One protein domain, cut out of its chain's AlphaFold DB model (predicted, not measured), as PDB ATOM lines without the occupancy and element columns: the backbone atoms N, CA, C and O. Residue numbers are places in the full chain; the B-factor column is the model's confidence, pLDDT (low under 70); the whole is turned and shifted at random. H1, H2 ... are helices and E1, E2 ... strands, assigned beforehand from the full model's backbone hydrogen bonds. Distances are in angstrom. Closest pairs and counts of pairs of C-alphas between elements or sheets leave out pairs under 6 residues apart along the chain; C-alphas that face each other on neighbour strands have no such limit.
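Overview. This is residues 33 to 235 of the 719 residues of an uncharacterized protein of Candidimonas bauzanensis (UniProt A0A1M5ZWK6). The strands wrap round into a barrel: E1, E12, E11, E10 and E9 make one part of its wall, E4, E5 and E8 complete the ring toward one end, and E3, E6 and E7 complete it toward the other. H1 sits on the outside of the wall beside E5, while H2 and the long stretch of residues 45 to 64 lie toward the end with E3. The printed part has 203 residues with two named helices and twelve named strands; along the chain, E1 to E7 come first, then H1, then E8 to E11, then H2 and last E12. The strands form one branched sheet, strongly twisted, in which the neighbour pairs are antiparallel and E1, E3 and E9 have three or more neighbours each. The class is mostly strand, though under half of the residues are in named elements. The whole is compact and rounded, with a radius of gyration of the C-alphas of 16.3 A and spans of 49 by 40 by 30 A.

Along the chain. E1, residues 33 to 44, begins at C-alpha 33 (-9.896, -34.234, -33.017), is 31.9 A long and bends by 65 degrees at residue 36. E12, residues 223 to 233, is 28.3 A long and ends at C-alpha 233 (-9.962, -37.735, -35.792). E9, residues 150 to 160, is 29.7 A long, and E10, residues 168 to 179, is 32.2 A. The others are E2, 65 to 67; E3, 73 to 80; E4, 84 to 89; E5, 94 to 97; E6, 102 to 104; E7, 108 to 115; H1, 136 to 139; E8, 140 to 145; E11, 186 to 191; and H2, 200 to 205.

Arrangement. E3 and E4 lie on one side of E1, with N 41 to O 78 at 2.8 A and N 35 to O 86 at 3.1 A, and E12 on the other side, with N 40 to O 225 at 2.9 A. E8, E9, E10 and E11 form a meander, each strand the antiparallel neighbour of the one before; N 144 to O 152, N 153 to O 173 and N 176 to O 189 are each 2.8 A. E11 and E12 are neighbours through N 188 and O 228, 2.8 A. The hairpin of E4 and E5 has N 87 to O 96 at 3.0 A, and E5 pairs with E8 through N 95 and O 141, 2.9 A. E3 pairs with E6 through N 79 and O 103, 3.1 A; the hairpin of E6 and E7 has N 104 to O 108 at 2.8 A, and E7 pairs with E9 through N 113 and O 158, 2.9 A. E2, the edge strand, forms a hairpin with E3, N 66 to O 74 at 3.0 A. H1 is on the sheet at a height of 7.6 A, only just over none of its strands, with 2 of its 4 C-alphas falling on E5. H2 is not on the sheet. H1 is too short for an O i to N i+4 pair; H2 has 0 of 2 within hydrogen-bond range, but 2 of 3 O i to N i+3 pairs.

Size, cuts and confidence. The two C-alphas farthest apart, those of Gly 55 and Ala 182, are 51.4 A apart. The printed part has no cut. The links E1 to E2, E7 to H1 and H2 to E12 are long. Mean pLDDT of the printed part is 80.1, with 45 residues under 70, among them residues 106 to 138.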
ATOM      1  N   TYR A  33     -10.474 -34.697 -31.761       96.44
ATOM      2  CA  TYR A  33      -9.896 -34.234 -33.017       96.44
ATOM      3  C   TYR A  33      -8.707 -33.335 -32.754       96.44
ATOM      4  O   TYR A  33      -8.746 -32.497 -31.859       96.44
ATOM      5  N   ILE A  34      -7.683 -33.453 -33.585       95.25
ATOM      6  CA  ILE A  34      -6.448 -32.684 -33.454       95.25
ATOM      7  C   ILE A  34      -6.088 -32.046 -34.786       95.25
ATOM      8  O   ILE A  34      -6.418 -32.560 -35.859       95.25
ATOM      9  N   GLY A  35      -5.395 -30.920 -34.743       93.88
ATOM     10  CA  GLY A  35      -4.935 -30.280 -35.963       93.88
ATOM     11  C   GLY A  35      -4.199 -28.985 -35.710       93.88
ATOM     12  O   GLY A  35      -3.966 -28.579 -34.573       93.88
ATOM     13  N   GLN A  36      -3.827 -28.346 -36.809       91.94
ATOM     14  CA  GLN A  36      -3.184 -27.045 -36.794       91.94
ATOM     15  C   GLN A  36      -4.224 -25.937 -36.903       91.94
ATOM     16  O   GLN A  36      -5.126 -26.010 -37.738       91.94
ATOM     17  N   TYR A  37      -4.057 -24.882 -36.114       91.50
ATOM     18  CA  TYR A  37      -4.832 -23.661 -36.222       91.50
ATOM     19  C   TYR A  37      -3.947 -22.468 -36.585       91.50
ATOM     20  O   TYR A  37      -2.806 -22.325 -36.143       91.50
ATOM     21  N   ASN A  38      -4.528 -21.570 -37.371       90.94
ATOM     22  CA  ASN A  38      -4.005 -20.248 -37.654       90.94
ATOM     23  C   ASN A  38      -4.638 -19.240 -36.703       90.94
ATOM     24  O   ASN A  38      -5.852 -19.249 -36.477       90.94
ATOM     25  N   PHE A  39      -3.807 -18.352 -36.171       90.31
ATOM     26  CA  PHE A  39      -4.236 -17.261 -35.314       90.31
ATOM     27  C   PHE A  39      -4.233 -15.948 -36.079       90.31
ATOM     28  O   PHE A  39      -3.279 -15.630 -36.787       90.31
ATOM     29  N   GLN A  40      -5.271 -15.149 -35.899       91.50
ATOM     30  CA  GLN A  40      -5.318 -13.784 -36.398       91.50
ATOM     31  C   GLN A  40      -6.005 -12.888 -35.383       91.50
ATOM     32  O   GLN A  40      -6.841 -13.326 -34.599       91.50
ATOM     33  N   VAL A  41      -5.652 -11.615 -35.407       90.62
ATOM     34  CA  VAL A  41      -6.300 -10.584 -34.617       90.62
ATOM     35  C   VAL A  41      -6.833  -9.569 -35.596       90.62
ATOM     36  O   VAL A  41      -6.064  -8.910 -36.292       90.62
ATOM     37  N   ASN A  42      -8.153  -9.488 -35.657       92.62
ATOM     38  CA  ASN A  42      -8.881  -8.588 -36.530       92.62
ATOM     39  C   ASN A  42      -9.273  -7.325 -35.760       92.62
ATOM     40  O   ASN A  42      -9.299  -7.322 -34.534       92.62
ATOM     41  N   ALA A  43      -9.587  -6.246 -36.459       90.19
ATOM     42  CA  ALA A  43     -10.086  -5.016 -35.874       90.19
ATOM     43  C   ALA A  43     -11.012  -4.296 -36.866       90.19
ATOM     44  O   ALA A  43     -10.747  -4.300 -38.075       90.19
ATOM     45  N   PRO A  44     -12.080  -3.645 -36.381       87.94
ATOM     46  CA  PRO A  44     -12.863  -2.727 -37.200       87.94
ATOM     47  C   PRO A  44     -11.986  -1.569 -37.703       87.94
ATOM     48  O   PRO A  44     -11.102  -1.087 -36.995       87.94
ATOM     49  N   LEU A  45     -12.244  -1.100 -38.929       84.81
ATOM     50  CA  LEU A  45     -11.527   0.041 -39.519       84.81
ATOM     51  C   LEU A  45     -11.789   1.361 -38.793       84.81
ATOM     52  O   LEU A  45     -10.903   2.213 -38.703       84.81
ATOM     53  N   VAL A  46     -13.035   1.539 -38.360       79.69
ATOM     54  CA  VAL A  46     -13.536   2.740 -37.701       79.69
ATOM     55  C   VAL A  46     -14.512   2.291 -36.631       79.69
ATOM     56  O   VAL A  46     -15.488   1.599 -36.932       79.69
ATOM     57  N   VAL A  47     -14.263   2.697 -35.390       77.94
ATOM     58  CA  VAL A  47     -15.224   2.530 -34.303       77.94
ATOM     59  C   VAL A  47     -15.785   3.903 -33.952       77.94
ATOM     60  O   VAL A  47     -15.009   4.801 -33.617       77.94
ATOM     61  N   PRO A  48     -17.114   4.101 -34.017       79.69
ATOM     62  CA  PRO A  48     -17.725   5.334 -33.542       79.69
ATOM     63  C   PRO A  48     -17.338   5.587 -32.083       79.69
ATOM     64  O   PRO A  48     -17.446   4.685 -31.248       79.69
ATOM     65  N   SER A  49     -16.876   6.801 -31.779       79.19
ATOM     66  CA  SER A  49     -16.346   7.162 -30.458       79.19
ATOM     67  C   SER A  49     -17.335   6.902 -29.321       79.19
ATOM     68  O   SER A  49     -16.939   6.516 -28.228       79.19
ATOM     69  N   GLU A  50     -18.631   7.046 -29.592       80.56
ATOM     70  CA  GLU A  50     -19.721   6.811 -28.647       80.56
ATOM     71  C   GLU A  50     -19.926   5.330 -28.291       80.56
ATOM     72  O   GLU A  50     -20.623   5.021 -27.326       80.56
ATOM     73  N   LYS A  51     -19.336   4.407 -29.062       76.50
ATOM     74  CA  LYS A  51     -19.393   2.959 -28.817       76.50
ATOM     75  C   LYS A  51     -18.126   2.408 -28.160       76.50
ATOM     76  O   LYS A  51     -18.073   1.212 -27.866       76.50
ATOM     77  N   LEU A  52     -17.115   3.245 -27.942       73.31
ATOM     78  CA  LEU A  52     -15.870   2.841 -27.297       73.31
ATOM     79  C   LEU A  52     -15.964   2.989 -25.781       73.31
ATOM     80  O   LEU A  52     -16.570   3.945 -25.290       73.31
ATOM     81  N   PRO A  53     -15.316   2.099 -25.014       72.31
ATOM     82  CA  PRO A  53     -15.053   2.382 -23.614       72.31
ATOM     83  C   PRO A  53     -14.203   3.659 -23.491       72.31
ATOM     84  O   PRO A  53     -13.353   3.940 -24.339       72.31
ATOM     85  N   ALA A  54     -14.424   4.439 -22.431       77.19
ATOM     86  CA  ALA A  54     -13.672   5.670 -22.198       77.19
ATOM     87  C   ALA A  54     -12.153   5.398 -22.194       77.19
ATOM     88  O   ALA A  54     -11.692   4.444 -21.571       77.19
ATOM     89  N   GLY A  55     -11.389   6.236 -22.901       74.25
ATOM     90  CA  GLY A  55      -9.931   6.111 -23.020       74.25
ATOM     91  C   GLY A  55      -9.439   5.185 -24.138       74.25
ATOM     92  O   GLY A  55      -8.232   5.118 -24.355       74.25
ATOM     93  N   TYR A  56     -10.329   4.514 -24.878       71.19
ATOM     94  CA  TYR A  56      -9.920   3.730 -26.043       71.19
ATOM     95  C   TYR A  56      -9.817   4.601 -27.300       71.19
ATOM     96  O   TYR A  56     -10.730   5.378 -27.593       71.19
ATOM     97  N   PRO A  57      -8.732   4.468 -28.079       72.75
ATOM     98  CA  PRO A  57      -8.602   5.141 -29.367       72.75
ATOM     99  C   PRO A  57      -9.665   4.647 -30.359       72.75
ATOM    100  O   PRO A  57     -10.018   3.467 -30.380       72.75
ATOM    101  N   SER A  58     -10.146   5.550 -31.219       68.56
ATOM    102  CA  SER A  58     -11.218   5.251 -32.179       68.56
ATOM    103  C   SER A  58     -10.846   4.264 -33.270       68.56
ATOM    104  O   SER A  58     -11.714   3.569 -33.796       68.56
ATOM    105  N   ASN A  59      -9.554   4.178 -33.577       67.62
ATOM    106  CA  ASN A  59      -9.028   3.322 -34.621       67.62
ATOM    107  C   ASN A  59      -7.817   2.561 -34.072       67.62
ATOM    108  O   ASN A  59      -6.929   3.159 -33.456       67.62
ATOM    109  N   ALA A  60      -7.754   1.257 -34.343       69.94
ATOM    110  CA  ALA A  60      -6.480   0.550 -34.316       69.94
ATOM    111  C   ALA A  60      -5.577   1.115 -35.433       69.94
ATOM    112  O   ALA A  60      -6.104   1.508 -36.480       69.94
ATOM    113  N   PRO A  61      -4.243   1.153 -35.261       73.25
ATOM    114  CA  PRO A  61      -3.342   1.557 -36.330       73.25
ATOM    115  C   PRO A  61      -3.562   0.655 -37.543       73.25
ATOM    116  O   PRO A  61      -3.817  -0.540 -37.390       73.25
ATOM    117  N   TYR A  62      -3.528   1.226 -38.740       76.62
ATOM    118  CA  TYR A  62      -3.790   0.494 -39.972       76.62
ATOM    119  C   TYR A  62      -2.565  -0.330 -40.373       76.62
ATOM    120  O   TYR A  62      -1.513   0.245 -40.634       76.62
ATOM    121  N   PHE A  63      -2.712  -1.655 -40.424       75.94
ATOM    122  CA  PHE A  63      -1.632  -2.572 -40.801       75.94
ATOM    123  C   PHE A  63      -1.961  -3.258 -42.123       75.94
ATOM    124  O   PHE A  63      -1.529  -2.827 -43.189       75.94
ATOM    125  N   TYR A  64      -2.804  -4.287 -42.065       80.31
ATOM    126  CA  TYR A  64      -3.188  -5.072 -43.227       80.31
ATOM    127  C   TYR A  64      -4.701  -5.066 -43.396       80.31
ATOM    128  O   TYR A  64      -5.440  -5.441 -42.483       80.31
ATOM    129  N   PHE A  65      -5.161  -4.650 -44.572       85.00
ATOM    130  CA  PHE A  65      -6.578  -4.624 -44.908       85.00
ATOM    131  C   PHE A  65      -6.983  -5.892 -45.634       85.00
ATOM    132  O   PHE A  65      -6.341  -6.293 -46.604       85.00
ATOM    133  N   PHE A  66      -8.090  -6.484 -45.206       83.56
ATOM    134  CA  PHE A  66      -8.714  -7.564 -45.948       83.56
ATOM    135  C   PHE A  66     -10.226  -7.407 -45.957       83.56
ATOM    136  O   PHE A  66     -10.822  -6.910 -45.003       83.56
ATOM    137  N   THR A  67     -10.831  -7.826 -47.060       85.06
ATOM    138  CA  THR A  67     -12.278  -7.852 -47.222       85.06
ATOM    139  C   THR A  67     -12.752  -9.278 -46.971       85.06
ATOM    140  O   THR A  67     -12.273 -10.211 -47.616       85.06
ATOM    141  N   THR A  68     -13.636  -9.457 -45.997       81.50
ATOM    142  CA  THR A  68     -14.298 -10.735 -45.706       81.50
ATOM    143  C   THR A  68     -15.290 -11.094 -46.814       81.50
ATOM    144  O   THR A  68     -15.628 -10.267 -47.660       81.50
ATOM    145  N   GLU A  69     -15.771 -12.339 -46.827       77.81
ATOM    146  CA  GLU A  69     -16.698 -12.829 -47.863       77.81
ATOM    147  C   GLU A  69     -18.011 -12.034 -47.940       77.81
ATOM    148  O   GLU A  69     -18.614 -11.934 -49.005       77.81
ATOM    149  N   ASP A  70     -18.438 -11.428 -46.831       80.44
ATOM    150  CA  ASP A  70     -19.622 -10.564 -46.758       80.44
ATOM    151  C   ASP A  70     -19.365  -9.116 -47.230       80.44
ATOM    152  O   ASP A  70     -20.268  -8.281 -47.185       80.44
ATOM    153  N   GLY A  71     -18.150  -8.807 -47.696       84.69
ATOM    154  CA  GLY A  71     -17.751  -7.481 -48.169       84.69
ATOM    155  C   GLY A  71     -17.250  -6.534 -47.072       84.69
ATOM    156  O   GLY A  71     -16.871  -5.400 -47.382       84.69
ATOM    157  N   THR A  72     -17.206  -6.962 -45.806       85.31
ATOM    158  CA  THR A  72     -16.701  -6.128 -44.708       85.31
ATOM    159  C   THR A  72     -15.186  -5.967 -44.829       85.31
ATOM    160  O   THR A  72     -14.432  -6.936 -44.839       85.31
ATOM    161  N   THR A  73     -14.700  -4.729 -44.929       87.62
ATOM    162  CA  THR A  73     -13.251  -4.478 -44.883       87.62
ATOM    163  C   THR A  73     -12.816  -4.306 -43.438       87.62
ATOM    164  O   THR A  73     -13.373  -3.483 -42.712       87.62
ATOM    165  N   ILE A  74     -11.811  -5.072 -43.030       90.06
ATOM    166  CA  ILE A  74     -11.270  -5.068 -41.675       90.06
ATOM    167  C   ILE A  74      -9.753  -4.925 -41.676       90.06
ATOM    168  O   ILE A  74      -9.072  -5.207 -42.661       90.06
ATOM    169  N   ASN A  75      -9.238  -4.436 -40.554       90.56
ATOM    170  CA  ASN A  75      -7.817  -4.303 -40.276       90.56
ATOM    171  C   ASN A  75      -7.325  -5.554 -39.538       90.56
ATOM    172  O   ASN A  75      -8.034  -6.088 -38.689       90.56
ATOM    173  N   ARG A  76      -6.109  -6.018 -39.820       90.44
ATOM    174  CA  ARG A  76      -5.480  -7.150 -39.131       90.44
ATOM    175  C   ARG A  76      -4.229  -6.693 -38.380       90.44
ATOM    176  O   ARG A  76      -3.133  -6.774 -38.932       90.44
ATOM    177  N   PRO A  77      -4.360  -6.210 -37.132       85.69
ATOM    178  CA  PRO A  77      -3.216  -5.759 -36.347       85.69
ATOM    179  C   PRO A  77      -2.284  -6.874 -35.879       85.69
ATOM    180  O   PRO A  77      -1.155  -6.569 -35.514       85.69
ATOM    181  N   ALA A  78      -2.700  -8.142 -35.852       86.75
ATOM    182  CA  ALA A  78      -1.766  -9.227 -35.568       86.75
ATOM    183  C   ALA A  78      -2.123 -10.523 -36.293       86.75
ATOM    184  O   ALA A  78      -3.283 -10.774 -36.620       86.75
ATOM    185  N   TYR A  79      -1.123 -11.367 -36.517       87.12
ATOM    186  CA  TYR A  79      -1.308 -12.708 -37.062       87.12
ATOM    187  C   TYR A  79      -0.249 -13.673 -36.532       87.12
ATOM    188  O   TYR A  79       0.893 -13.291 -36.271       87.12
ATOM    189  N   GLY A  80      -0.642 -14.931 -36.356       83.88
ATOM    190  CA  GLY A  80       0.258 -16.035 -36.059       83.88
ATOM    191  C   GLY A  80       1.160 -16.300 -37.258       83.88
ATOM    192  O   GLY A  80       0.671 -16.404 -38.381       83.88
ATOM    193  N   PHE A  81       2.469 -16.392 -37.039       74.69
ATOM    194  CA  PHE A  81       3.424 -16.723 -38.109       74.69
ATOM    195  C   PHE A  81       3.835 -18.195 -38.114       74.69
ATOM    196  O   PHE A  81       4.454 -18.649 -39.073       74.69
ATOM    197  N   HIS A  82       3.444 -18.943 -37.081       71.56
ATOM    198  CA  HIS A  82       3.467 -20.396 -37.089       71.56
ATOM    199  C   HIS A  82       2.067 -20.918 -36.770       71.56
ATOM    200  O   HIS A  82       1.459 -20.439 -35.802       71.56
ATOM    201  N   PRO A  83       1.548 -21.881 -37.554       72.81
ATOM    202  CA  PRO A  83       0.386 -22.630 -37.120       72.81
ATOM    203  C   PRO A  83       0.725 -23.287 -35.783       72.81
ATOM    204  O   PRO A  83       1.814 -23.832 -35.606       72.81
ATOM    205  N   SER A  84      -0.194 -23.178 -34.836       84.50
ATOM    206  CA  SER A  84      -0.095 -23.873 -33.555       84.50
ATOM    207  C   SER A  84      -1.073 -25.037 -33.550       84.50
ATOM    208  O   SER A  84      -1.845 -25.203 -34.493       84.50
ATOM    209  N   PHE A  85      -1.029 -25.868 -32.524       86.75
ATOM    210  CA  PHE A  85      -1.872 -27.044 -32.433       86.75
ATOM    211  C   PHE A  85      -3.055 -26.803 -31.512       86.75
ATOM    212  O   PHE A  85      -2.974 -26.091 -30.513       86.75
ATOM    213  N   TRP A  86      -4.172 -27.423 -31.835       90.12
ATOM    214  CA  TRP A  86      -5.284 -27.506 -30.906       90.12
ATOM    215  C   TRP A  86      -5.927 -28.875 -30.962       90.12
ATOM    216  O   TRP A  86      -5.826 -29.612 -31.946       90.12
ATOM    217  N   GLU A  87      -6.608 -29.178 -29.876       93.00
ATOM    218  CA  GLU A  87      -7.351 -30.403 -29.682       93.00
ATOM    219  C   GLU A  87      -8.792 -30.039 -29.343       93.00
ATOM    220  O   GLU A  87      -9.044 -29.165 -28.516       93.00
ATOM    221  N   TRP A  88      -9.738 -30.700 -29.995       94.75
ATOM    222  CA  TRP A  88     -11.166 -30.579 -29.757       94.75
ATOM    223  C   TRP A  88     -11.688 -31.934 -29.304       94.75
ATOM    224  O   TRP A  88     -11.807 -32.860 -30.103       94.75
ATOM    225  N   ASP A  89     -11.999 -32.042 -28.019       94.88
ATOM    226  CA  ASP A  89     -12.625 -33.214 -27.424       94.88
ATOM    227  C   ASP A  89     -14.114 -32.918 -27.223       94.88
ATOM    228  O   ASP A  89     -14.533 -32.275 -26.251       94.88
ATOM    229  N   PHE A  90     -14.922 -33.347 -28.194       95.31
ATOM    230  CA  PHE A  90     -16.365 -33.114 -28.180       95.31
ATOM    231  C   PHE A  90     -17.068 -33.930 -27.089       95.31
ATOM    232  O   PHE A  90     -18.094 -33.490 -26.563       95.31
ATOM    233  N   ASP A  91     -16.492 -35.071 -26.697       94.44
ATOM    234  CA  ASP A  91     -17.050 -35.947 -25.670       94.44
ATOM    235  C   ASP A  91     -16.781 -35.378 -24.268       94.44
ATOM    236  O   ASP A  91     -17.692 -35.298 -23.438       94.44
ATOM    237  N   ALA A  92     -15.557 -34.897 -24.018       92.62
ATOM    238  CA  ALA A  92     -15.197 -34.208 -22.777       92.62
ATOM    239  C   ALA A  92     -15.697 -32.757 -22.720       92.62
ATOM    240  O   ALA A  92     -15.682 -32.148 -21.649       92.62
ATOM    241  N   LYS A  93     -16.160 -32.204 -23.850       93.19
ATOM    242  CA  LYS A  93     -16.575 -30.801 -24.007       93.19
ATOM    243  C   LYS A  93     -15.450 -29.821 -23.677       93.19
ATOM    244  O   LYS A  93     -15.658 -28.811 -22.994       93.19
ATOM    245  N   VAL A  94     -14.260 -30.114 -24.192       91.12
ATOM    246  CA  VAL A  94     -13.054 -29.316 -23.972       91.12
ATOM    247  C   VAL A  94     -12.362 -29.014 -25.297       91.12
ATOM    248  O   VAL A  94     -12.268 -29.869 -26.171       91.12
ATOM    249  N   VAL A  95     -11.841 -27.795 -25.426       90.75
ATOM    250  CA  VAL A  95     -10.859 -27.426 -26.453       90.75
ATOM    251  C   VAL A  95      -9.537 -27.121 -25.766       90.75
ATOM    252  O   VAL A  95      -9.533 -26.369 -24.801       90.75
ATOM    253  N   ARG A  96      -8.416 -27.665 -26.235       87.94
ATOM    254  CA  ARG A  96      -7.080 -27.322 -25.729       87.94
ATOM    255  C   ARG A  96      -6.325 -26.530 -26.781       87.94
ATOM    256  O   ARG A  96      -6.267 -26.945 -27.936       87.94
ATOM    257  N   PHE A  97      -5.747 -25.402 -26.380       85.38
ATOM    258  CA  PHE A  97      -4.978 -24.535 -27.267       85.38
ATOM    259  C   PHE A  97      -3.497 -24.606 -26.918       85.38
ATOM    260  O   PHE A  97      -3.100 -24.209 -25.823       85.38
ATOM    261  N   ALA A  98      -2.659 -25.037 -27.856       79.62
ATOM    262  CA  ALA A  98      -1.231 -24.836 -27.695       79.62
ATOM    263  C   ALA A  98      -0.890 -23.346 -27.874       79.62
ATOM    264  O   ALA A  98      -1.423 -22.705 -28.782       79.62
ATOM    265  N   PRO A  99       0.008 -22.772 -27.059       75.62
ATOM    266  CA  PRO A  99       0.512 -21.415 -27.250       75.62
ATOM    267  C   PRO A  99       0.970 -21.158 -28.682       75.62
ATOM    268  O   PRO A  99       1.600 -22.007 -29.304       75.62
ATOM    269  N   THR A 100       0.700 -19.967 -29.208       76.38
ATOM    270  CA  THR A 100       1.211 -19.569 -30.526       76.38
ATOM    271  C   THR A 100       2.079 -18.326 -30.407       76.38
ATOM    272  O   THR A 100       2.099 -17.644 -29.382       76.38
ATOM    273  N   ARG A 101       2.846 -18.041 -31.458       78.12
ATOM    274  CA  ARG A 101       3.602 -16.800 -31.603       78.12
ATOM    275  C   ARG A 101       2.947 -15.974 -32.698       78.12
ATOM    276  O   ARG A 101       2.687 -16.473 -33.793       78.12
ATOM    277  N   ALA A 102       2.699 -14.706 -32.410       78.56
ATOM    278  CA  ALA A 102       2.107 -13.770 -33.347       78.56
ATOM    279  C   ALA A 102       3.030 -12.578 -33.591       78.56
ATOM    280  O   ALA A 102       3.729 -12.115 -32.690       78.56
ATOM    281  N   PHE A 103       3.009 -12.063 -34.815       79.94
ATOM    282  CA  PHE A 103       3.474 -10.712 -35.086       79.94
ATOM    283  C   PHE A 103       2.314  -9.774 -34.795       79.94
ATOM    284  O   PHE A 103       1.300  -9.823 -35.486       79.94
ATOM    285  N   ALA A 104       2.462  -8.948 -33.766       76.06
ATOM    286  CA  ALA A 104       1.535  -7.876 -33.453       76.06
ATOM    287  C   ALA A 104       2.108  -6.540 -33.911       76.06
ATOM    288  O   ALA A 104       3.289  -6.242 -33.717       76.06
ATOM    289  N   MET A 105       1.236  -5.740 -34.515       72.31
ATOM    290  CA  MET A 105       1.523  -4.416 -35.049       72.31
ATOM    291  C   MET A 105       2.707  -4.412 -36.025       72.31
ATOM    292  O   MET A 105       3.414  -3.420 -36.112       72.31
ATOM    293  N   GLU A 106       2.987  -5.557 -36.663       66.31
ATOM    294  CA  GLU A 106       4.153  -5.859 -37.525       66.31
ATOM    295  C   GLU A 106       5.553  -5.676 -36.893       66.31
ATOM    296  O   GLU A 106       6.562  -6.159 -37.426       66.31
ATOM    297  N   LEU A 107       5.606  -5.077 -35.706       60.09
ATOM    298  CA  LEU A 107       6.804  -4.638 -35.005       60.09
ATOM    299  C   LEU A 107       7.219  -5.613 -33.902       60.09
ATOM    300  O   LEU A 107       8.411  -5.818 -33.683       60.09
ATOM    301  N   ILE A 108       6.252  -6.234 -33.220       62.72
ATOM    302  CA  ILE A 108       6.500  -6.960 -31.972       62.72
ATOM    303  C   ILE A 108       6.146  -8.430 -32.152       62.72
ATOM    304  O   ILE A 108       5.056  -8.781 -32.606       62.72
ATOM    305  N   THR A 109       7.079  -9.299 -31.774       64.19
ATOM    306  CA  THR A 109       6.776 -10.720 -31.608       64.19
ATOM    307  C   THR A 109       6.137 -10.886 -30.242       64.19
ATOM    308  O   THR A 109       6.773 -10.618 -29.228       64.19
ATOM    309  N   VAL A 110       4.881 -11.304 -30.219       61.56
ATOM    310  CA  VAL A 110       4.131 -11.568 -28.993       61.56
ATOM    311  C   VAL A 110       3.809 -13.045 -28.921       61.56
ATOM    312  O   VAL A 110       3.585 -13.693 -29.943       61.56
ATOM    313  N   GLN A 111       3.759 -13.584 -27.713       62.94
ATOM    314  CA  GLN A 111       3.229 -14.922 -27.489       62.94
ATOM    315  C   GLN A 111       1.792 -14.766 -26.988       62.94
ATOM    316  O   GLN A 111       1.591 -14.367 -25.844       62.94
ATOM    317  N   PRO A 112       0.764 -14.950 -27.826       58.56
ATOM    318  CA  PRO A 112      -0.583 -15.174 -27.330       58.56
ATOM    319  C   PRO A 112      -0.675 -16.576 -26.720       58.56
ATOM    320  O   PRO A 112      -0.418 -17.586 -27.377       58.56
ATOM    321  N   VAL A 113      -1.081 -16.632 -25.458       60.56
ATOM    322  CA  VAL A 113      -1.369 -17.879 -24.752       60.56
ATOM    323  C   VAL A 113      -2.858 -17.893 -24.432       60.56
ATOM    324  O   VAL A 113      -3.297 -17.168 -23.530       60.56
ATOM    325  N   PRO A 114      -3.664 -18.665 -25.183       56.59
ATOM    326  CA  PRO A 114      -5.023 -18.964 -24.774       56.59
ATOM    327  C   PRO A 114      -4.963 -19.831 -23.514       56.59
ATOM    328  O   PRO A 114      -4.142 -20.742 -23.417       56.59
ATOM    329  N   ARG A 115      -5.804 -19.523 -22.531       59.25
ATOM    330  CA  ARG A 115      -5.865 -20.226 -21.253       59.25
ATOM    331  C   ARG A 115      -7.285 -20.583 -20.863       59.25
ATOM    332  O   ARG A 115      -8.244 -19.859 -21.144       59.25
ATOM    333  N   SER A 116      -7.367 -21.660 -20.110       49.47
ATOM    334  CA  SER A 116      -8.555 -22.170 -19.450       49.47
ATOM    335  C   SER A 116      -9.066 -21.301 -18.330       49.47
ATOM    336  O   SER A 116      -8.308 -20.707 -17.562       49.47
ATOM    337  N   PHE A 117     -10.385 -21.298 -18.176       50.28
ATOM    338  CA  PHE A 117     -11.029 -20.739 -17.005       50.28
ATOM    339  C   PHE A 117     -10.783 -21.612 -15.768       50.28
ATOM    340  O   PHE A 117     -11.550 -22.515 -15.452       50.28
ATOM    341  N   GLY A 118      -9.785 -21.217 -14.984       42.25
ATOM    342  CA  GLY A 118      -9.891 -21.172 -13.532       42.25
ATOM    343  C   GLY A 118      -9.882 -19.709 -13.096       42.25
ATOM    344  O   GLY A 118      -8.811 -19.131 -12.942       42.25
ATOM    345  N   TYR A 119     -11.062 -19.118 -12.855       40.00
ATOM    346  CA  TYR A 119     -11.272 -17.723 -12.395       40.00
ATOM    347  C   TYR A 119     -10.405 -17.325 -11.177       40.00
ATOM    348  O   TYR A 119     -10.270 -16.151 -10.850       40.00
ATOM    349  N   GLN A 120      -9.822 -18.307 -10.485       41.91
ATOM    350  CA  GLN A 120      -9.119 -18.148  -9.217       41.91
ATOM    351  C   GLN A 120      -7.588 -18.268  -9.302       41.91
ATOM    352  O   GLN A 120      -6.931 -17.999  -8.301       41.91
ATOM    353  N   LYS A 121      -6.997 -18.663 -10.444       42.34
ATOM    354  CA  LYS A 121      -5.549 -18.966 -10.514       42.34
ATOM    355  C   LYS A 121      -4.700 -18.005 -11.344       42.34
ATOM    356  O   LYS A 121      -3.482 -18.016 -11.195       42.34
ATOM    357  N   VAL A 122      -5.291 -17.150 -12.177       46.81
ATOM    358  CA  VAL A 122      -4.503 -16.231 -13.013       46.81
ATOM    359  C   VAL A 122      -4.257 -14.920 -12.265       46.81
ATOM    360  O   VAL A 122      -4.801 -13.868 -12.590       46.81
ATOM    361  N   THR A 123      -3.391 -14.958 -11.250       51.50
ATOM    362  CA  THR A 123      -2.563 -13.779 -10.948       51.50
ATOM    363  C   THR A 123      -1.865 -13.397 -12.244       51.50
ATOM    364  O   THR A 123      -1.210 -14.267 -12.809       51.50
ATOM    365  N   ARG A 124      -2.030 -12.155 -12.733       54.47
ATOM    366  CA  ARG A 124      -1.369 -11.634 -13.946       54.47
ATOM    367  C   ARG A 124       0.076 -12.116 -13.989       54.47
ATOM    368  O   ARG A 124       0.923 -11.599 -13.262       54.47
ATOM    369  N   GLN A 125       0.344 -13.146 -14.783       57.44
ATOM    370  CA  GLN A 125       1.684 -13.694 -14.838       57.44
ATOM    371  C   GLN A 125       2.517 -12.743 -15.672       57.44
ATOM    372  O   GLN A 125       2.175 -12.441 -16.815       57.44
ATOM    373  N   THR A 126       3.599 -12.260 -15.074       61.25
ATOM    374  CA  THR A 126       4.530 -11.330 -15.709       61.25
ATOM    375  C   THR A 126       5.504 -12.028 -16.655       61.25
ATOM    376  O   THR A 126       6.433 -11.402 -17.147       61.25
ATOM    377  N   ARG A 127       5.357 -13.341 -16.853       61.19
ATOM    378  CA  ARG A 127       6.176 -14.148 -17.756       61.19
ATOM    379  C   ARG A 127       5.320 -15.234 -18.412       61.19
ATOM    380  O   ARG A 127       4.351 -15.680 -17.781       61.19
ATOM    381  N   PRO A 128       5.652 -15.650 -19.646       60.09
ATOM    382  CA  PRO A 128       5.113 -16.872 -20.232       60.09
ATOM    383  C   PRO A 128       5.359 -18.039 -19.278       60.09
ATOM    384  O   PRO A 128       6.442 -18.130 -18.693       60.09
ATOM    385  N   LEU A 129       4.368 -18.913 -19.095       58.25
ATOM    386  CA  LEU A 129       4.641 -20.197 -18.457       58.25
ATOM    387  C   LEU A 129       5.546 -20.996 -19.380       58.25
ATOM    388  O   LEU A 129       5.312 -21.047 -20.589       58.25
ATOM    389  N   ALA A 130       6.564 -21.622 -18.800       58.75
ATOM    390  CA  ALA A 130       7.286 -22.655 -19.515       58.75
ATOM    391  C   ALA A 130       6.306 -23.795 -19.862       58.75
ATOM    392  O   ALA A 130       5.417 -24.092 -19.051       58.75
ATOM    393  N   PRO A 131       6.471 -24.458 -21.020       55.34
ATOM    394  CA  PRO A 131       5.686 -25.632 -21.397       55.34
ATOM    395  C   PRO A 131       5.492 -26.655 -20.298       55.34
ATOM    396  O   PRO A 131       4.375 -27.054 -19.986       55.34
ATOM    397  N   GLU A 132       6.584 -26.957 -19.617       56.56
ATOM    398  CA  GLU A 132       6.670 -27.960 -18.566       56.56
ATOM    399  C   GLU A 132       5.882 -27.586 -17.298       56.56
ATOM    400  O   GLU A 132       5.580 -28.444 -16.474       56.56
ATOM    401  N   GLN A 133       5.551 -26.302 -17.126       56.44
ATOM    402  CA  GLN A 133       4.813 -25.778 -15.972       56.44
ATOM    403  C   GLN A 133       3.327 -25.567 -16.257       56.44
ATOM    404  O   GLN A 133       2.586 -25.183 -15.353       56.44
ATOM    405  N   THR A 134       2.901 -25.768 -17.504       61.22
ATOM    406  CA  THR A 134       1.527 -25.515 -17.923       61.22
ATOM    407  C   THR A 134       0.742 -26.813 -17.791       61.22
ATOM    408  O   THR A 134       0.962 -27.754 -18.549       61.22
ATOM    409  N   GLY A 135      -0.146 -26.897 -16.801       64.31
ATOM    410  CA  GLY A 135      -1.024 -28.051 -16.657       64.31
ATOM    411  C   GLY A 135      -2.042 -28.126 -17.797       64.31
ATOM    412  O   GLY A 135      -2.376 -27.124 -18.431       64.31
ATOM    413  N   ASN A 136      -2.596 -29.313 -18.030       65.44
ATOM    414  CA  ASN A 136      -3.696 -29.546 -18.970       65.44
ATOM    415  C   ASN A 136      -4.871 -28.598 -18.696       65.44
ATOM    416  O   ASN A 136      -5.530 -28.078 -19.599       65.44
ATOM    417  N   GLU A 137      -5.121 -28.366 -17.413       69.19
ATOM    418  CA  GLU A 137      -6.124 -27.458 -16.897       69.19
ATOM    419  C   GLU A 137      -5.852 -25.990 -17.210       69.19
ATOM    420  O   GLU A 137      -6.804 -25.226 -17.131       69.19
ATOM    421  N   ASP A 138      -4.626 -25.589 -17.563       67.56
ATOM    422  CA  ASP A 138      -4.256 -24.196 -17.839       67.56
ATOM    423  C   ASP A 138      -4.504 -23.805 -19.306       67.56
ATOM    424  O   ASP A 138      -4.715 -22.626 -19.585       67.56
ATOM    425  N   ILE A 139      -4.546 -24.773 -20.231       72.62
ATOM    426  CA  ILE A 139      -4.738 -24.561 -21.688       72.62
ATOM    427  C   ILE A 139      -6.055 -25.115 -22.246       72.62
ATOM    428  O   ILE A 139      -6.364 -24.928 -23.422       72.62
ATOM    429  N   SER A 140      -6.830 -25.808 -21.413       80.94
ATOM    430  CA  SER A 140      -8.178 -26.279 -21.748       80.94
ATOM    431  C   SER A 140      -9.169 -25.115 -21.899       80.94
ATOM    432  O   SER A 140      -8.909 -24.009 -21.480       80.94
ATOM    433  N   ALA A 141     -10.331 -25.308 -22.491       85.81
ATOM    434  CA  ALA A 141     -11.377 -24.299 -22.609       85.81
ATOM    435  C   ALA A 141     -12.711 -25.019 -22.709       85.81
ATOM    436  O   ALA A 141     -12.786 -26.114 -23.264       85.81
ATOM    437  N   THR A 142     -13.773 -24.426 -22.171       88.81
ATOM    438  CA  THR A 142     -15.083 -25.084 -22.188       88.81
ATOM    439  C   THR A 142     -15.698 -24.991 -23.575       88.81
ATOM    440  O   THR A 142     -15.828 -23.890 -24.112       88.81
ATOM    441  N   LEU A 143     -16.122 -26.136 -24.106       91.62
ATOM    442  CA  LEU A 143     -16.833 -26.269 -25.371       91.62
ATOM    443  C   LEU A 143     -18.333 -26.458 -25.125       91.62
ATOM    444  O   LEU A 143     -18.750 -27.303 -24.334       91.62
ATOM    445  N   GLN A 144     -19.162 -25.702 -25.833       92.56
ATOM    446  CA  GLN A 144     -20.613 -25.848 -25.821       92.56
ATOM    447  C   GLN A 144     -21.123 -26.044 -27.250       92.56
ATOM    448  O   GLN A 144     -20.913 -25.185 -28.099       92.56
ATOM    449  N   ASP A 145     -21.816 -27.156 -27.498       93.31
ATOM    450  CA  ASP A 145     -22.564 -27.391 -28.738       93.31
ATOM    451  C   ASP A 145     -23.874 -26.585 -28.717       93.31
ATOM    452  O   ASP A 145     -24.638 -26.666 -27.747       93.31
ATOM    453  N   ASN A 146     -24.125 -25.796 -29.764       92.81
ATOM    454  CA  ASN A 146     -25.329 -24.972 -29.889       92.81
ATOM    455  C   ASN A 146     -26.483 -25.691 -30.622       92.81
ATOM    456  O   ASN A 146     -27.593 -25.163 -30.676       92.81
ATOM    457  N   GLY A 147     -26.259 -26.898 -31.153       90.00
ATOM    458  CA  GLY A 147     -27.270 -27.730 -31.815       90.00
ATOM    459  C   GLY A 147     -27.565 -27.364 -33.275       90.00
ATOM    460  O   GLY A 147     -28.453 -27.958 -33.885       90.00
ATOM    461  N   ASP A 148     -26.834 -26.408 -33.846       89.38
ATOM    462  CA  ASP A 148     -26.992 -25.898 -35.215       89.38
ATOM    463  C   ASP A 148     -25.701 -26.016 -36.052       89.38
ATOM    464  O   ASP A 148     -25.555 -25.377 -37.094       89.38
ATOM    465  N   GLY A 149     -24.745 -26.830 -35.587       90.19
ATOM    466  CA  GLY A 149     -23.413 -26.956 -36.187       90.19
ATOM    467  C   GLY A 149     -22.442 -25.839 -35.809       90.19
ATOM    468  O   GLY A 149     -21.319 -25.798 -36.322       90.19
ATOM    469  N   THR A 150     -22.850 -24.950 -34.903       94.00
ATOM    470  CA  THR A 150     -21.952 -24.003 -34.256       94.00
ATOM    471  C   THR A 150     -21.602 -24.432 -32.837       94.00
ATOM    472  O   THR A 150     -22.357 -25.126 -32.155       94.00
ATOM    473  N   TYR A 151     -20.428 -23.995 -32.396       93.56
ATOM    474  CA  TYR A 151     -19.872 -24.302 -31.091       93.56
ATOM    475  C   TYR A 151     -19.376 -23.027 -30.427       93.56
ATOM    476  O   TYR A 151     -18.704 -22.206 -31.051       93.56
ATOM    477  N   THR A 152     -19.685 -22.874 -29.147       92.56
ATOM    478  CA  THR A 152     -19.234 -21.753 -28.327       92.56
ATOM    479  C   THR A 152     -18.084 -22.210 -27.438       92.56
ATOM    480  O   THR A 152     -18.235 -23.156 -26.665       92.56
ATOM    481  N   VAL A 153     -16.941 -21.529 -27.521       90.94
ATOM    482  CA  VAL A 153     -15.757 -21.790 -26.696       90.94
ATOM    483  C   VAL A 153     -15.505 -20.618 -25.764       90.94
ATOM    484  O   VAL A 153     -15.253 -19.491 -26.200       90.94
ATOM    485  N   LYS A 154     -15.519 -20.898 -24.463       87.88
ATOM    486  CA  LYS A 154     -15.178 -19.929 -23.419       87.88
ATOM    487  C   LYS A 154     -13.725 -20.122 -23.018       87.88
ATOM    488  O   LYS A 154     -13.377 -21.158 -22.454       87.88
ATOM    489  N   HIS A 155     -12.902 -19.115 -23.284       85.56
ATOM    490  CA  HIS A 155     -11.481 -19.111 -22.950       85.56
ATOM    491  C   HIS A 155     -11.015 -17.723 -22.500       85.56
ATOM    492  O   HIS A 155     -11.714 -16.723 -22.649       85.56
ATOM    493  N   SER A 156      -9.816 -17.663 -21.940       82.88
ATOM    494  CA  SER A 156      -9.092 -16.416 -21.730       82.88
ATOM    495  C   SER A 156      -7.919 -16.339 -22.699       82.88
ATOM    496  O   SER A 156      -7.408 -17.362 -23.144       82.88
ATOM    497  N   LEU A 157      -7.508 -15.136 -23.073       83.19
ATOM    498  CA  LEU A 157      -6.404 -14.912 -23.993       83.19
ATOM    499  C   LEU A 157      -5.462 -13.889 -23.387       83.19
ATOM    500  O   LEU A 157      -5.848 -12.737 -23.177       83.19
ATOM    501  N   GLN A 158      -4.232 -14.317 -23.116       80.75
ATOM    502  CA  GLN A 158      -3.183 -13.442 -22.618       80.75
ATOM    503  C   GLN A 158      -2.186 -13.142 -23.732       80.75
ATOM    504  O   GLN A 158      -1.664 -14.065 -24.354       80.75
ATOM    505  N   PHE A 159      -1.897 -11.866 -23.975       77.94
ATOM    506  CA  PHE A 159      -0.823 -11.470 -24.880       77.94
ATOM    507  C   PHE A 159       0.421 -11.126 -24.085       77.94
ATOM    508  O   PHE A 159       0.405 -10.200 -23.275       77.94
ATOM    509  N   TYR A 160       1.524 -11.819 -24.363       74.19
ATOM    510  CA  TYR A 160       2.803 -11.468 -23.773       74.19
ATOM    511  C   TYR A 160       3.431 -10.255 -24.475       74.19
ATOM    512  O   TYR A 160       4.244 -10.397 -25.384       74.19
ATOM    513  N   LEU A 161       2.978  -9.059 -24.083       71.94
ATOM    514  CA  LEU A 161       3.465  -7.752 -24.524       71.94
ATOM    515  C   LEU A 161       4.245  -7.070 -23.395       71.94
ATOM    516  O   LEU A 161       3.628  -6.502 -22.490       71.94
ATOM    517  N   ASP A 162       5.576  -7.070 -23.484       65.19
ATOM    518  CA  ASP A 162       6.448  -6.445 -22.474       65.19
ATOM    519  C   ASP A 162       6.118  -4.959 -22.256       65.19
ATOM    520  O   ASP A 162       6.133  -4.472 -21.130       65.19
ATOM    521  N   MET A 163       5.728  -4.249 -23.319       67.25
ATOM    522  CA  MET A 163       5.380  -2.824 -23.242       67.25
ATOM    523  C   MET A 163       4.000  -2.550 -22.623       67.25
ATOM    524  O   MET A 163       3.737  -1.427 -22.207       67.25
ATOM    525  N   ALA A 164       3.096  -3.537 -22.605       65.44
ATOM    526  CA  ALA A 164       1.679  -3.340 -22.265       65.44
ATOM    527  C   ALA A 164       1.227  -4.118 -21.016       65.44
ATOM    528  O   ALA A 164       0.032  -4.183 -20.731       65.44
ATOM    529  N   GLY A 165       2.157  -4.712 -20.261       64.81
ATOM    530  CA  GLY A 165       1.852  -5.333 -18.968       64.81
ATOM    531  C   GLY A 165       1.047  -6.634 -19.054       64.81
ATOM    532  O   GLY A 165       0.279  -6.940 -18.141       64.81
ATOM    533  N   TYR A 166       1.239  -7.400 -20.130       74.94
ATOM    534  CA  TYR A 166       0.663  -8.737 -20.338       74.94
ATOM    535  C   TYR A 166      -0.871  -8.808 -20.253       74.94
ATOM    536  O   TYR A 166      -1.412  -9.527 -19.402       74.94
ATOM    537  N   PRO A 167      -1.574  -8.054 -21.118       75.50
ATOM    538  CA  PRO A 167      -3.027  -7.956 -21.102       75.50
ATOM    539  C   PRO A 167      -3.710  -9.324 -21.220       75.50
ATOM    540  O   PRO A 167      -3.289 -10.181 -22.000       75.50
ATOM    541  N   LEU A 168      -4.780  -9.499 -20.444       80.19
ATOM    542  CA  LEU A 168      -5.612 -10.699 -20.380       80.19
ATOM    543  C   LEU A 168      -7.046 -10.301 -20.724       80.19
ATOM    544  O   LEU A 168      -7.593  -9.414 -20.072       80.19
ATOM    545  N   ALA A 169      -7.658 -10.978 -21.691       80.50
ATOM    546  CA  ALA A 169      -9.087 -10.855 -21.954       80.50
ATOM    547  C   ALA A 169      -9.811 -12.175 -21.747       80.50
ATOM    548  O   ALA A 169      -9.257 -13.248 -21.980       80.50
ATOM    549  N   TYR A 170     -11.087 -12.070 -21.407       82.75
ATOM    550  CA  TYR A 170     -12.022 -13.182 -21.378       82.75
ATOM    551  C   TYR A 170     -12.881 -13.151 -22.638       82.75
ATOM    552  O   TYR A 170     -13.421 -12.109 -23.006       82.75
ATOM    553  N   LEU A 171     -12.956 -14.284 -23.330       84.69
ATOM    554  CA  LEU A 171     -13.559 -14.393 -24.651       84.69
ATOM    555  C   LEU A 171     -14.573 -15.536 -24.683       84.69
ATOM    556  O   LEU A 171     -14.312 -16.660 -24.250       84.69
ATOM    557  N   GLU A 172     -15.731 -15.239 -25.261       88.94
ATOM    558  CA  GLU A 172     -16.703 -16.227 -25.714       88.94
ATOM    559  C   GLU A 172     -16.658 -16.224 -27.242       88.94
ATOM    560  O   GLU A 172     -17.114 -15.270 -27.874       88.94
ATOM    561  N   SER A 173     -16.026 -17.238 -27.834       90.00
ATOM    562  CA  SER A 173     -15.843 -17.339 -29.284       90.00
ATOM    563  C   SER A 173     -16.758 -18.366 -29.903       90.00
ATOM    564  O   SER A 173     -16.898 -19.476 -29.401       90.00
ATOM    565  N   LEU A 174     -17.382 -17.966 -31.005       93.69
ATOM    566  CA  LEU A 174     -18.305 -18.787 -31.763       93.69
ATOM    567  C   LEU A 174     -17.577 -19.372 -32.972       93.69
ATOM    568  O   LEU A 174     -16.897 -18.652 -33.700       93.69
ATOM    569  N   PHE A 175     -17.749 -20.666 -33.198       95.06
ATOM    570  CA  PHE A 175     -17.133 -21.394 -34.297       95.06
ATOM    571  C   PHE A 175     -18.191 -22.137 -35.097       95.06
ATOM    572  O   PHE A 175     -19.129 -22.685 -34.526       95.06
ATOM    573  N   ARG A 176     -18.018 -22.206 -36.414       95.50
ATOM    574  CA  ARG A 176     -18.691 -23.188 -37.262       95.50
ATOM    575  C   ARG A 176     -17.782 -24.396 -37.399       95.50
ATOM    576  O   ARG A 176     -16.615 -24.234 -37.746       95.50
ATOM    577  N   VAL A 177     -18.323 -25.588 -37.169       95.88
ATOM    578  CA  VAL A 177     -17.581 -26.836 -37.363       95.88
ATOM    579  C   VAL A 177     -18.256 -27.649 -38.455       95.88
ATOM    580  O   VAL A 177     -19.428 -28.009 -38.345       95.88
ATOM    581  N   THR A 178     -17.509 -27.945 -39.516       95.38
ATOM    582  CA  THR A 178     -18.013 -28.708 -40.662       95.38
ATOM    583  C   THR A 178     -17.269 -30.029 -40.758       95.38
ATOM    584  O   THR A 178     -16.050 -30.040 -40.898       95.38
ATOM    585  N   GLN A 179     -17.988 -31.152 -40.711       95.25
ATOM    586  CA  GLN A 179     -17.392 -32.474 -40.901       95.25
ATOM    587  C   GLN A 179     -17.474 -32.904 -42.367       95.25
ATOM    588  O   GLN A 179     -18.553 -32.934 -42.962       95.25
ATOM    589  N   ASN A 180     -16.346 -33.330 -42.931       94.38
ATOM    590  CA  ASN A 180     -16.332 -34.042 -44.199       94.38
ATOM    591  C   ASN A 180     -16.891 -35.465 -43.987       94.38
ATOM    592  O   ASN A 180     -16.292 -36.258 -43.253       94.38
ATOM    593  N   PRO A 181     -18.008 -35.847 -44.632       92.12
ATOM    594  CA  PRO A 181     -18.650 -37.134 -44.374       92.12
ATOM    595  C   PRO A 181     -17.799 -38.339 -44.796       92.12
ATOM    596  O   PRO A 181     -17.953 -39.405 -44.191       92.12
ATOM    597  N   ALA A 182     -16.916 -38.171 -45.791       93.62
ATOM    598  CA  ALA A 182     -16.080 -39.228 -46.355       93.62
ATOM    599  C   ALA A 182     -14.795 -39.455 -45.547       93.62
ATOM    600  O   ALA A 182     -14.452 -40.598 -45.264       93.62
ATOM    601  N   THR A 183     -14.100 -38.382 -45.159       93.25
ATOM    602  CA  THR A 183     -12.814 -38.477 -44.440       93.25
ATOM    603  C   THR A 183     -12.952 -38.360 -42.927       93.25
ATOM    604  O   THR A 183     -11.984 -38.594 -42.212       93.25
ATOM    605  N   LYS A 184     -14.134 -37.964 -42.436       94.62
ATOM    606  CA  LYS A 184     -14.409 -37.596 -41.038       94.62
ATOM    607  C   LYS A 184     -13.593 -36.418 -40.509       94.62
ATOM    608  O   LYS A 184     -13.769 -36.058 -39.355       94.62
ATOM    609  N   GLN A 185     -12.778 -35.775 -41.340       95.19
ATOM    610  CA  GLN A 185     -12.038 -34.574 -40.962       95.19
ATOM    611  C   GLN A 185     -12.986 -33.411 -40.680       95.19
ATOM    612  O   GLN A 185     -14.051 -33.323 -41.298       95.19
ATOM    613  N   LEU A 186     -12.582 -32.508 -39.789       96.19
ATOM    614  CA  LEU A 186     -13.333 -31.284 -39.499       96.19
ATOM    615  C   LEU A 186     -12.628 -30.062 -40.085       96.19
ATOM    616  O   LEU A 186     -11.402 -30.009 -40.090       96.19
ATOM    617  N   SER A 187     -13.391 -29.061 -40.508       96.06
ATOM    618  CA  SER A 187     -12.925 -27.677 -40.581       96.06
ATOM    619  C   SER A 187     -13.576 -26.872 -39.461       96.06
ATOM    620  O   SER A 187     -14.723 -27.126 -39.086       96.06
ATOM    621  N   ILE A 188     -12.834 -25.920 -38.905       95.88
ATOM    622  CA  ILE A 188     -13.266 -25.073 -37.797       95.88
ATOM    623  C   ILE A 188     -13.023 -23.624 -38.192       95.88
ATOM    624  O   ILE A 188     -11.882 -23.195 -38.386       95.88
ATOM    625  N   GLU A 189     -14.107 -22.865 -38.284       95.44
ATOM    626  CA  GLU A 189     -14.093 -21.493 -38.774       95.44
ATOM    627  C   GLU A 189     -14.614 -20.541 -37.698       95.44
ATOM    628  O   GLU A 189     -15.686 -20.791 -37.141       95.44
ATOM    629  N   PRO A 190     -13.901 -19.445 -37.388       94.69
ATOM    630  CA  PRO A 190     -14.376 -18.481 -36.415       94.69
ATOM    631  C   PRO A 190     -15.521 -17.670 -37.021       94.69
ATOM    632  O   PRO A 190     -15.408 -17.135 -38.125       94.69
ATOM    633  N   LEU A 191     -16.611 -17.538 -36.278       93.19
ATOM    634  CA  LEU A 191     -17.731 -16.674 -36.620       93.19
ATOM    635  C   LEU A 191     -17.633 -15.354 -35.843       93.19
ATOM    636  O   LEU A 191     -16.985 -15.296 -34.793       93.19
ATOM    637  N   PRO A 192     -18.281 -14.283 -36.326       91.19
ATOM    638  CA  PRO A 192     -18.527 -13.112 -35.502       91.19
ATOM    639  C   PRO A 192     -19.285 -13.499 -34.231       91.19
ATOM    640  O   PRO A 192     -20.299 -14.196 -34.296       91.19
ATOM    641  N   ALA A 193     -18.815 -13.037 -33.073       81.00
ATOM    642  CA  ALA A 193     -19.543 -13.207 -31.821       81.00
ATOM    643  C   ALA A 193     -20.960 -12.618 -31.927       81.00
ATOM    644  O   ALA A 193     -21.139 -11.459 -32.302       81.00
ATOM    645  N   THR A 194     -21.958 -13.423 -31.566       74.62
ATOM    646  CA  THR A 194     -23.384 -13.053 -31.563       74.62
ATOM    647  C   THR A 194     -23.869 -12.586 -30.189       74.62
ATOM    648  O   THR A 194     -24.967 -12.042 -30.071       74.62
ATOM    649  N   SER A 195     -23.042 -12.749 -29.154       71.94
ATOM    650  CA  SER A 195     -23.294 -12.316 -27.783       71.94
ATOM    651  C   SER A 195     -21.993 -11.925 -27.080       71.94
ATOM    652  O   SER A 195     -20.927 -12.471 -27.348       71.94
ATOM    653  N   SER A 196     -22.086 -10.972 -26.152       68.50
ATOM    654  CA  SER A 196     -21.051 -10.689 -25.157       68.50
ATOM    655  C   SER A 196     -21.745 -10.268 -23.868       68.50
ATOM    656  O   SER A 196     -22.464  -9.268 -23.852       68.50
ATOM    657  N   ALA A 197     -21.570 -11.053 -22.804       62.53
ATOM    658  CA  ALA A 197     -22.162 -10.748 -21.503       62.53
ATOM    659  C   ALA A 197     -21.537  -9.493 -20.873       62.53
ATOM    660  O   ALA A 197     -22.233  -8.715 -20.227       62.53
ATOM    661  N   GLU A 198     -20.235  -9.287 -21.084       63.66
ATOM    662  CA  GLU A 198     -19.490  -8.165 -20.507       63.66
ATOM    663  C   GLU A 198     -19.686  -6.872 -21.303       63.66
ATOM    664  O   GLU A 198     -19.742  -5.786 -20.726       63.66
ATOM    665  N   HIS A 199     -19.841  -6.976 -22.627       70.50
ATOM    666  CA  HIS A 199     -19.912  -5.809 -23.497       70.50
ATOM    667  C   HIS A 199     -20.921  -5.968 -24.653       70.50
ATOM    668  O   HIS A 199     -20.525  -6.066 -25.818       70.50
ATOM    669  N   PRO A 200     -22.241  -5.912 -24.387       73.88
ATOM    670  CA  PRO A 200     -23.273  -6.064 -25.419       73.88
ATOM    671  C   PRO A 200     -23.159  -5.056 -26.574       73.88
ATOM    672  O   PRO A 200     -23.449  -5.387 -27.721       73.88
ATOM    673  N   ALA A 201     -22.690  -3.834 -26.293       76.62
ATOM    674  CA  ALA A 201     -22.487  -2.791 -27.302       76.62
ATOM    675  C   ALA A 201     -21.443  -3.172 -28.371       76.62
ATOM    676  O   ALA A 201     -21.506  -2.678 -29.498       76.62
ATOM    677  N   LEU A 202     -20.510  -4.072 -28.036       77.62
ATOM    678  CA  LEU A 202     -19.475  -4.546 -28.952       77.62
ATOM    679  C   LEU A 202     -20.003  -5.569 -29.965       77.62
ATOM    680  O   LEU A 202     -19.431  -5.686 -31.043       77.62
ATOM    681  N   VAL A 203     -21.108  -6.264 -29.674       80.88
ATOM    682  CA  VAL A 203     -21.694  -7.267 -30.585       80.88
ATOM    683  C   VAL A 203     -22.085  -6.628 -31.919       80.88
ATOM    684  O   VAL A 203     -21.787  -7.158 -32.985       80.88
ATOM    685  N   GLU A 204     -22.683  -5.438 -31.870       81.69
ATOM    686  CA  GLU A 204     -23.066  -4.685 -33.067       81.69
ATOM    687  C   GLU A 204     -21.854  -4.204 -33.880       81.69
ATOM    688  O   GLU A 204     -21.937  -4.117 -35.102       81.69
ATOM    689  N   LEU A 205     -20.732  -3.907 -33.216       82.19
ATOM    690  CA  LEU A 205     -19.471  -3.530 -33.868       82.19
ATOM    691  C   LEU A 205     -18.741  -4.723 -34.486       82.19
ATOM    692  O   LEU A 205     -17.935  -4.544 -35.391       82.19
ATOM    693  N   ASN A 206     -19.016  -5.926 -33.988       83.19
ATOM    694  CA  ASN A 206     -18.363  -7.147 -34.428       83.19
ATOM    695  C   ASN A 206     -19.022  -7.767 -35.670       83.19
ATOM    696  O   ASN A 206     -18.553  -8.788 -36.161       83.19
ATOM    697  N   LYS A 207     -20.118  -7.189 -36.184       83.81
ATOM    698  CA  LYS A 207     -20.814  -7.707 -37.371       83.81
ATOM    699  C   LYS A 207     -19.852  -7.809 -38.557       83.81
ATOM    700  O   LYS A 207     -19.235  -6.821 -38.940       83.81
ATOM    701  N   GLY A 208     -19.735  -9.016 -39.111       85.19
ATOM    702  CA  GLY A 208     -18.848  -9.317 -40.239       85.19
ATOM    703  C   GLY A 208     -17.370  -9.498 -39.878       85.19
ATOM    704  O   GLY A 208     -16.569  -9.812 -40.750       85.19
ATOM    705  N   ILE A 209     -16.986  -9.352 -38.603       90.62
ATOM    706  CA  ILE A 209     -15.599  -9.512 -38.150       90.62
ATOM    707  C   ILE A 209     -15.435 -10.900 -37.515       90.62
ATOM    708  O   ILE A 209     -16.024 -11.154 -36.464       90.62
ATOM    709  N   PRO A 210     -14.651 -11.820 -38.108       92.31
ATOM    710  CA  PRO A 210     -14.427 -13.135 -37.517       92.31
ATOM    711  C   PRO A 210     -13.729 -13.024 -36.159       92.31
ATOM    712  O   PRO A 210     -12.704 -12.342 -36.050       92.31
ATOM    713  N   GLY A 211     -14.249 -13.740 -35.159       90.69
ATOM    714  CA  GLY A 211     -13.731 -13.740 -33.792       90.69
ATOM    715  C   GLY A 211     -14.605 -12.958 -32.808       90.69
ATOM    716  O   GLY A 211     -15.721 -12.537 -33.123       90.69
ATOM    717  N   SER A 212     -14.086 -12.772 -31.593       89.12
ATOM    718  CA  SER A 212     -14.807 -12.104 -30.502       89.12
ATOM    719  C   SER A 212     -14.156 -10.787 -30.137       89.12
ATOM    720  O   SER A 212     -13.020 -10.762 -29.671       89.12
ATOM    721  N   LEU A 213     -14.891  -9.695 -30.329       87.44
ATOM    722  CA  LEU A 213     -14.397  -8.359 -30.043       87.44
ATOM    723  C   LEU A 213     -14.103  -8.174 -28.545       87.44
ATOM    724  O   LEU A 213     -14.945  -8.451 -27.691       87.44
ATOM    725  N   THR A 214     -12.923  -7.656 -28.234       84.19
ATOM    726  CA  THR A 214     -12.455  -7.370 -26.883       84.19
ATOM    727  C   THR A 214     -11.635  -6.091 -26.858       84.19
ATOM    728  O   THR A 214     -10.912  -5.768 -27.801       84.19
ATOM    729  N   ALA A 215     -11.762  -5.355 -25.761       76.75
ATOM    730  CA  ALA A 215     -10.976  -4.161 -25.492       76.75
ATOM    731  C   ALA A 215      -9.708  -4.481 -24.668       76.75
ATOM    732  O   ALA A 215      -8.854  -3.630 -24.504       76.75
ATOM    733  N   GLN A 216      -9.562  -5.694 -24.129       69.81
ATOM    734  CA  GLN A 216      -8.616  -5.945 -23.033       69.81
ATOM    735  C   GLN A 216      -7.307  -6.630 -23.444       69.81
ATOM    736  O   GLN A 216      -6.442  -6.780 -22.590       69.81
ATOM    737  N   THR A 217      -7.140  -7.069 -24.698       68.25
ATOM    738  CA  THR A 217      -5.950  -7.825 -25.155       68.25
ATOM    739  C   THR A 217      -4.879  -6.988 -25.845       68.25
ATOM    740  O   THR A 217      -3.708  -7.358 -25.844       68.25
ATOM    741  N   LEU A 218      -5.268  -5.876 -26.455       72.56
ATOM    742  CA  LEU A 218      -4.398  -4.908 -27.112       72.56
ATOM    743  C   LEU A 218      -4.883  -3.506 -26.717       72.56
ATOM    744  O   LEU A 218      -6.023  -3.375 -26.278       72.56
ATOM    745  N   PRO A 219      -4.083  -2.439 -26.896       71.69
ATOM    746  CA  PRO A 219      -4.523  -1.070 -26.591       71.69
ATOM    747  C   PRO A 219      -5.631  -0.547 -27.535       71.69
ATOM    748  O   PRO A 219      -5.916   0.647 -27.574       71.69
ATOM    749  N   PHE A 220      -6.260  -1.438 -28.305       80.56
ATOM    750  CA  PHE A 220      -7.298  -1.173 -29.287       80.56
ATOM    751  C   PHE A 220      -8.354  -2.278 -29.228       80.56
ATOM    752  O   PHE A 220      -8.096  -3.391 -28.768       80.56
ATOM    753  N   LEU A 221      -9.530  -1.977 -29.769       85.56
ATOM    754  CA  LEU A 221     -10.612  -2.937 -29.917       85.56
ATOM    755  C   LEU A 221     -10.271  -3.967 -31.000       85.56
ATOM    756  O   LEU A 221     -10.119  -3.610 -32.171       85.56
ATOM    757  N   VAL A 222     -10.161  -5.238 -30.620       89.06
ATOM    758  CA  VAL A 222      -9.743  -6.312 -31.526       89.06
ATOM    759  C   VAL A 222     -10.601  -7.562 -31.384       89.06
ATOM    760  O   VAL A 222     -11.130  -7.829 -30.316       89.06
ATOM    761  N   ALA A 223     -10.713  -8.352 -32.445       91.88
ATOM    762  CA  ALA A 223     -11.363  -9.654 -32.490       91.88
ATOM    763  C   ALA A 223     -10.321 -10.744 -32.795       91.88
ATOM    764  O   ALA A 223      -9.992 -10.978 -33.963       91.88
ATOM    765  N   PRO A 224      -9.754 -11.400 -31.766       91.25
ATOM    766  CA  PRO A 224      -8.953 -12.601 -31.946       91.25
ATOM    767  C   PRO A 224      -9.794 -13.699 -32.603       91.25
ATOM    768  O   PRO A 224     -10.929 -13.951 -32.193       91.25
ATOM    769  N   ALA A 225      -9.236 -14.345 -33.619       92.19
ATOM    770  CA  ALA A 225      -9.883 -15.393 -34.387       92.19
ATOM    771  C   ALA A 225      -8.917 -16.567 -34.595       92.19
ATOM    772  O   ALA A 225      -7.741 -16.382 -34.916       92.19
ATOM    773  N   PHE A 226      -9.450 -17.775 -34.442       92.88
ATOM    774  CA  PHE A 226      -8.728 -19.036 -34.589       92.88
ATOM    775  C   PHE A 226      -9.388 -19.839 -35.706       92.88
ATOM    776  O   PHE A 226     -10.610 -19.949 -35.732       92.88
ATOM    777  N   TYR A 227      -8.605 -20.368 -36.638       92.94
ATOM    778  CA  TYR A 227      -9.120 -21.091 -37.803       92.94
ATOM    779  C   TYR A 227      -8.316 -22.368 -38.032       92.94
ATOM    780  O   TYR A 227      -7.094 -22.278 -38.125       92.94
ATOM    781  N   ALA A 228      -8.969 -23.519 -38.207       94.88
ATOM    782  CA  ALA A 228      -8.315 -24.717 -38.739       94.88
ATOM    783  C   ALA A 228      -9.045 -25.227 -39.979       94.88
ATOM    784  O   ALA A 228     -10.206 -25.629 -39.882       94.88
ATOM    785  N   PRO A 229      -8.369 -25.289 -41.136       92.81
ATOM    786  CA  PRO A 229      -8.980 -25.831 -42.343       92.81
ATOM    787  C   PRO A 229      -9.198 -27.344 -42.246       92.81
ATOM    788  O   PRO A 229     -10.111 -27.866 -42.880       92.81
ATOM    789  N   VAL A 230      -8.352 -28.047 -41.482       94.06
ATOM    790  CA  VAL A 230      -8.375 -29.507 -41.358       94.06
ATOM    791  C   VAL A 230      -8.015 -29.927 -39.934       94.06
ATOM    792  O   VAL A 230      -6.966 -29.561 -39.407       94.06
ATOM    793  N   MET A 231      -8.876 -30.760 -39.365       95.56
ATOM    794  CA  MET A 231      -8.692 -31.505 -38.129       95.56
ATOM    795  C   MET A 231      -8.839 -32.990 -38.420       95.56
ATOM    796  O   MET A 231      -9.732 -33.393 -39.170       95.56
ATOM    797  N   TYR A 232      -8.002 -33.804 -37.799       94.94
ATOM    798  CA  TYR A 232      -8.004 -35.251 -37.944       94.94
ATOM    799  C   TYR A 232      -8.663 -35.894 -36.727       94.94
ATOM    800  O   TYR A 232      -8.423 -35.427 -35.613       94.94
ATOM    801  N   PRO A 233      -9.485 -36.943 -36.915       95.94
ATOM    802  CA  PRO A 233      -9.962 -37.735 -35.792       95.94
ATOM    803  C   PRO A 233      -8.759 -38.353 -35.081       95.94
ATOM    804  O   PRO A 233      -7.923 -39.003 -35.712       95.94
ATOM    805  N   ASP A 234      -8.690 -38.140 -33.778       95.19
ATOM    806  CA  ASP A 234      -7.633 -38.652 -32.925       95.19
ATOM    807  C   ASP A 234      -8.105 -39.942 -32.252       95.19
ATOM    808  O   ASP A 234      -8.730 -39.947 -31.189       95.19
ATOM    809  N   LEU A 235      -7.905 -41.050 -32.964       93.62
ATOM    810  CA  LEU A 235      -8.225 -42.380 -32.461       93.62
ATOM    811  C   LEU A 235      -7.133 -42.821 -31.476       93.62
ATOM    812  O   LEU A 235      -5.969 -42.509 -31.712       93.62
TER     813      LEU A 235